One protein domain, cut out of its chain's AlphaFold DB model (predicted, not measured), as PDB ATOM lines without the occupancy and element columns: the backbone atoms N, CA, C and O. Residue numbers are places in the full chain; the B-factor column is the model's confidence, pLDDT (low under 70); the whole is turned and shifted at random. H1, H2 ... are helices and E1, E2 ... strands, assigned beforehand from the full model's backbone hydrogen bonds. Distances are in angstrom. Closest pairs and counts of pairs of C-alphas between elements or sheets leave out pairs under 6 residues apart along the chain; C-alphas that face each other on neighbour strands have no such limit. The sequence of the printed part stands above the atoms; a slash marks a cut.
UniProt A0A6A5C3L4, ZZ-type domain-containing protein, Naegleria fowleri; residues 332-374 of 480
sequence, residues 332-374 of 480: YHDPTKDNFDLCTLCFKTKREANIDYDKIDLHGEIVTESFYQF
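AT A GLANCE: This is residues 332 to 374 of the 480 residues of the protein "ZZ-type domain-containing protein" of Naegleria fowleri (UniProt A0A6A5C3L4). Short elements are set in a fold made mostly of loops: strand E1 and helix H1 meet at a corner on one side, strand E2 crosses the middle, and helix H2 lies on the far side, apart from the rest. The printed part has 43 residues, with two named helices and two named strands in the order E1, H1, E2, H2; the class is mixed, with under half of the residues in named elements. It is only just compact, close to loose, with a radius of gyration of the C-alphas of 10.5 A and spans of 25 by 24 by 20 A.

IN THESE COORDINATES: E1, residues 341 to 343, begins at C-alpha 341 (-60.388, 59.491, -77.402). H1, residues 344 to 350, is 10.1 A long. E2 is residues 358 to 360. H2, residues 369 to 374, is 10.1 A long and ends at C-alpha 374 (-40.772, 48.605, -89.468).

HOW THE PARTS SIT: E1 and H1 meet only through their tight link. E1 and E2 are near each other, but each pairs with no named strand. H2 is apart from E1, H1 and E2. In H1 every O i to N i+4 pair is within hydrogen-bond range; in H2, 0 of 2 are, and 0 of 3 O i to N i+3 pairs.

THE WHOLE: The C-alphas farthest apart, of Asn 339 and Phe 374, are 28.4 A apart. The printed part has no cut and no long link. Residues 367 to 374 have pLDDT under 70.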
ATOM      1  N   TYR A 332     -56.981  60.565 -81.161       94.56
ATOM      2  CA  TYR A 332     -56.184  59.396 -80.793       94.56
ATOM      3  C   TYR A 332     -57.080  58.449 -80.010       94.56
ATOM      4  O   TYR A 332     -57.355  58.697 -78.835       94.56
ATOM      5  N   HIS A 333     -57.576  57.414 -80.675       95.06
ATOM      6  CA  HIS A 333     -58.519  56.458 -80.112       95.06
ATOM      7  C   HIS A 333     -57.779  55.307 -79.429       95.06
ATOM      8  O   HIS A 333     -56.874  54.727 -80.018       95.06
ATOM      9  N   ASP A 334     -58.137  54.982 -78.189       95.00
ATOM     10  CA  ASP A 334     -57.630  53.795 -77.492       95.00
ATOM     11  C   ASP A 334     -58.456  52.575 -77.938       95.00
ATOM     12  O   ASP A 334     -59.598  52.435 -77.495       95.00
ATOM     13  N   PRO A 335     -57.913  51.658 -78.761       92.56
ATOM     14  CA  PRO A 335     -58.675  50.519 -79.274       92.56
ATOM     15  C   PRO A 335     -59.068  49.525 -78.171       92.56
ATOM     16  O   PRO A 335     -59.888  48.632 -78.397       92.56
ATOM     17  N   THR A 336     -58.489  49.644 -76.969       94.00
ATOM     18  CA  THR A 336     -58.803  48.782 -75.823       94.00
ATOM     19  C   THR A 336     -59.977  49.298 -74.989       94.00
ATOM     20  O   THR A 336     -60.546  48.535 -74.201       94.00
ATOM     21  N   LYS A 337     -60.366  50.569 -75.157       94.69
ATOM     22  CA  LYS A 337     -61.430  51.223 -74.388       94.69
ATOM     23  C   LYS A 337     -62.509  51.766 -75.319       94.69
ATOM     24  O   LYS A 337     -62.250  52.570 -76.205       94.69
ATOM     25  N   ASP A 338     -63.754  51.383 -75.058       92.56
ATOM     26  CA  ASP A 338     -64.892  51.884 -75.827       92.56
ATOM     27  C   ASP A 338     -65.036  53.409 -75.665       92.56
ATOM     28  O   ASP A 338     -65.093  53.919 -74.543       92.56
ATOM     29  N   ASN A 339     -65.078  54.132 -76.791       91.31
ATOM     30  CA  ASN A 339     -65.208  55.596 -76.863       91.31
ATOM     31  C   ASN A 339     -64.195  56.383 -76.009       91.31
ATOM     32  O   ASN A 339     -64.548  57.388 -75.381       91.31
ATOM     33  N   PHE A 340     -62.941  55.923 -75.943       95.38
ATOM     34  CA  PHE A 340     -61.871  56.680 -75.303       95.38
ATOM     35  C   PHE A 340     -60.966  57.341 -76.340       95.38
ATOM     36  O   PHE A 340     -60.161  56.688 -76.998       95.38
ATOM     37  N   ASP A 341     -61.087  58.657 -76.443       95.56
ATOM     38  CA  ASP A 341     -60.388  59.491 -77.402       95.56
ATOM     39  C   ASP A 341     -59.555  60.564 -76.701       95.56
ATOM     40  O   ASP A 341     -59.984  61.244 -75.760       95.56
ATOM     41  N   LEU A 342     -58.335  60.755 -77.181       94.88
ATOM     42  CA  LEU A 342     -57.462  61.844 -76.771       94.88
ATOM     43  C   LEU A 342     -57.330  62.858 -77.905       94.88
ATOM     44  O   LEU A 342     -57.170  62.492 -79.067       94.88
ATOM     45  N   CYS A 343     -57.341  64.148 -77.570       93.94
ATOM     46  CA  CYS A 343     -56.843  65.160 -78.495       93.94
ATOM     47  C   CYS A 343     -55.314  65.053 -78.605       93.94
ATOM     48  O   CYS A 343     -54.653  64.532 -77.700       93.94
ATOM     49  N   THR A 344     -54.731  65.619 -79.663       89.19
ATOM     50  CA  THR A 344     -53.277  65.642 -79.896       89.19
ATOM     51  C   THR A 344     -52.466  66.084 -78.673       89.19
ATOM     52  O   THR A 344     -51.417  65.508 -78.372       89.19
ATOM     53  N   LEU A 345     -52.948  67.084 -77.926       86.56
ATOM     54  CA  LEU A 345     -52.262  67.597 -76.737       86.56
ATOM     55  C   LEU A 345     -52.297  66.601 -75.570       86.56
ATOM     56  O   LEU A 345     -51.270  66.359 -74.927       86.56
ATOM     57  N   CYS A 346     -53.454  65.994 -75.300       92.88
ATOM     58  CA  CYS A 346     -53.585  64.984 -74.249       92.88
ATOM     59  C   CYS A 346     -52.852  63.692 -74.606       92.88
ATOM     60  O   CYS A 346     -52.244  63.095 -73.723       92.88
ATOM     61  N   PHE A 347     -52.820  63.306 -75.880       93.38
ATOM     62  CA  PHE A 347     -52.003  62.189 -76.341       93.38
ATOM     63  C   PHE A 347     -50.511  62.441 -76.066       93.38
ATOM     64  O   PHE A 347     -49.851  61.625 -75.430       93.38
ATOM     65  N   LYS A 348     -49.974  63.611 -76.439       86.62
ATOM     66  CA  LYS A 348     -48.555  63.940 -76.193       86.62
ATOM     67  C   LYS A 348     -48.182  64.000 -74.707       86.62
ATOM     68  O   LYS A 348     -47.070  63.626 -74.352       86.62
ATOM     69  N   THR A 349     -49.084  64.477 -73.851       87.56
ATOM     70  CA  THR A 349     -48.792  64.720 -72.422       87.56
ATOM     71  C   THR A 349     -49.139  63.554 -71.503       87.56
ATOM     72  O   THR A 349     -48.506  63.397 -70.463       87.56
ATOM     73  N   LYS A 350     -50.150  62.756 -71.855       84.31
ATOM     74  CA  LYS A 350     -50.726  61.722 -70.988       84.31
ATOM     75  C   LYS A 350     -50.827  60.348 -71.643       84.31
ATOM     76  O   LYS A 350     -51.505  59.488 -71.087       84.31
ATOM     77  N   ARG A 351     -50.168  60.109 -72.786       78.50
ATOM     78  CA  ARG A 351     -50.085  58.747 -73.329       78.50
ATOM     79  C   ARG A 351     -49.527  57.801 -72.271       78.50
ATOM     80  O   ARG A 351     -48.450  58.023 -71.715       78.50
ATOM     81  N   GLU A 352     -50.274  56.745 -72.000       83.38
ATOM     82  CA  GLU A 352     -49.771  55.609 -71.245       83.38
ATOM     83  C   GLU A 352     -48.783  54.871 -72.153       83.38
ATOM     84  O   GLU A 352     -49.115  54.556 -73.293       83.38
ATOM     85  N   ALA A 353     -47.561  54.618 -71.675       80.56
ATOM     86  CA  ALA A 353     -46.462  54.103 -72.502       80.56
ATOM     87  C   ALA A 353     -46.739  52.737 -73.169       80.56
ATOM     88  O   ALA A 353     -46.000  52.342 -74.063       80.56
ATOM     89  N   ASN A 354     -47.799  52.041 -72.749       85.06
ATOM     90  CA  ASN A 354     -48.130  50.679 -73.168       85.06
ATOM     91  C   ASN A 354     -49.443  50.575 -73.963       85.06
ATOM     92  O   ASN A 354     -49.908  49.463 -74.194       85.06
ATOM     93  N   ILE A 355     -50.066  51.696 -74.337       84.56
ATOM     94  CA  ILE A 355     -51.286  51.694 -75.152       84.56
ATOM     95  C   ILE A 355     -50.948  52.254 -76.528       84.56
ATOM     96  O   ILE A 355     -50.464  53.383 -76.637       84.56
ATOM     97  N   ASP A 356     -51.215  51.461 -77.563       87.31
ATOM     98  CA  ASP A 356     -51.132  51.907 -78.949       87.31
ATOM     99  C   ASP A 356     -52.455  52.583 -79.312       87.31
ATOM    100  O   ASP A 356     -53.509  51.955 -79.249       87.31
ATOM    101  N   TYR A 357     -52.408  53.883 -79.588       91.56
ATOM    102  CA  TYR A 357     -53.594  54.656 -79.946       91.56
ATOM    103  C   TYR A 357     -53.710  54.719 -81.466       91.56
ATOM    104  O   TYR A 357     -52.766  55.142 -82.139       91.56
ATOM    105  N   ASP A 358     -54.894  54.419 -81.996       91.88
ATOM    106  CA  ASP A 358     -55.207  54.665 -83.398       91.88
ATOM    107  C   ASP A 358     -55.284  56.177 -83.620       91.88
ATOM    108  O   ASP A 358     -56.122  56.874 -83.042       91.88
ATOM    109  N   LYS A 359     -54.393  56.714 -84.454       90.31
ATOM    110  CA  LYS A 359     -54.471  58.109 -84.890       90.31
ATOM    111  C   LYS A 359     -55.511  58.195 -85.999       90.31
ATOM    112  O   LYS A 359     -55.267  57.708 -87.096       90.31
ATOM    113  N   ILE A 360     -56.643  58.816 -85.710       87.88
ATOM    114  CA  ILE A 360     -57.804  58.960 -86.583       87.88
ATOM    115  C   ILE A 360     -57.979  60.445 -86.931       87.88
ATOM    116  O   ILE A 360     -57.799  61.311 -86.073       87.88
ATOM    117  N   ASP A 361     -58.289  60.778 -88.178       81.50
ATOM    118  CA  ASP A 361     -58.636  62.154 -88.555       81.50
ATOM    119  C   ASP A 361     -60.081  62.537 -88.157       81.50
ATOM    120  O   ASP A 361     -60.832  61.739 -87.591       81.50
ATOM    121  N   LEU A 362     -60.489  63.782 -88.430       70.38
ATOM    122  CA  LEU A 362     -61.849  64.257 -88.123       70.38
ATOM    123  C   LEU A 362     -62.946  63.561 -88.947       70.38
ATOM    124  O   LEU A 362     -64.122  63.689 -88.611       70.38
ATOM    125  N   HIS A 363     -62.578  62.834 -90.003       74.06
ATOM    126  CA  HIS A 363     -63.495  62.077 -90.852       74.06
ATOM    127  C   HIS A 363     -63.622  60.608 -90.426       74.06
ATOM    128  O   HIS A 363     -64.468  59.890 -90.958       74.06
ATOM    129  N   GLY A 364     -62.834  60.163 -89.439       79.00
ATOM    130  CA  GLY A 364     -62.870  58.793 -88.935       79.00
ATOM    131  C   GLY A 364     -61.864  57.845 -89.598       79.00
ATOM    132  O   GLY A 364     -61.998  56.632 -89.434       79.00
ATOM    133  N   GLU A 365     -60.864  58.351 -90.327       77.69
ATOM    134  CA  GLU A 365     -59.877  57.531 -91.049       77.69
ATOM    135  C   GLU A 365     -58.553  57.366 -90.271       77.69
ATOM    136  O   GLU A 365     -58.006  58.337 -89.750       77.69
ATOM    137  N   ILE A 366     -58.018  56.132 -90.189       73.69
ATOM    138  CA  ILE A 366     -56.762  55.799 -89.477       73.69
ATOM    139  C   ILE A 366     -55.530  56.217 -90.304       73.69
ATOM    140  O   ILE A 366     -55.395  55.856 -91.473       73.69
ATOM    141  N   VAL A 367     -54.580  56.917 -89.677       59.84
ATOM    142  CA  VAL A 367     -53.352  57.447 -90.295       59.84
ATOM    143  C   VAL A 367     -52.230  56.388 -90.315       59.84
ATOM    144  O   VAL A 367     -51.816  55.880 -89.278       59.84
ATOM    145  N   THR A 368     -51.685  56.078 -91.495       49.66
ATOM    146  CA  THR A 368     -50.887  54.868 -91.815       49.66
ATOM    147  C   THR A 368     -49.360  54.918 -91.561       49.66
ATOM    148  O   THR A 368     -48.627  54.052 -92.041       49.66
ATOM    149  N   GLU A 369     -48.824  55.889 -90.816       45.69
ATOM    150  CA  GLU A 369     -47.367  56.168 -90.788       45.69
ATOM    151  C   GLU A 369     -46.483  55.186 -89.973       45.69
ATOM    152  O   GLU A 369     -45.347  54.931 -90.371       45.69
ATOM    153  N   SER A 370     -46.948  54.594 -88.863       43.38
ATOM    154  CA  SER A 370     -46.101  53.790 -87.945       43.38
ATOM    155  C   SER A 370     -45.744  52.388 -88.466       43.38
ATOM    156  O   SER A 370     -44.631  51.898 -88.266       43.38
ATOM    157  N   PHE A 371     -46.660  51.752 -89.192       39.22
ATOM    158  CA  PHE A 371     -46.492  50.416 -89.774       39.22
ATOM    159  C   PHE A 371     -45.410  50.369 -90.863       39.22
ATOM    160  O   PHE A 371     -44.737  49.358 -91.074       39.22
ATOM    161  N   TYR A 372     -45.207  51.493 -91.541       38.06
ATOM    162  CA  TYR A 372     -44.267  51.582 -92.636       38.06
ATOM    163  C   TYR A 372     -42.799  51.445 -92.219       38.06
ATOM    164  O   TYR A 372     -42.016  50.758 -92.880       38.06
ATOM    165  N   GLN A 373     -42.411  52.096 -91.125       39.97
ATOM    166  CA  GLN A 373     -41.002  52.227 -90.765       39.97
ATOM    167  C   GLN A 373     -40.367  50.890 -90.346       39.97
ATOM    168  O   GLN A 373     -39.189  50.647 -90.604       39.97
ATOM    169  N   PHE A 374     -41.166  49.978 -89.789       41.81
ATOM    170  CA  PHE A 374     -40.772  48.605 -89.468       41.81
ATOM    171  C   PHE A 374     -40.409  47.778 -90.717       41.81
ATOM    172  O   PHE A 374     -39.504  46.939 -90.684       41.81
TER     173      PHE A 374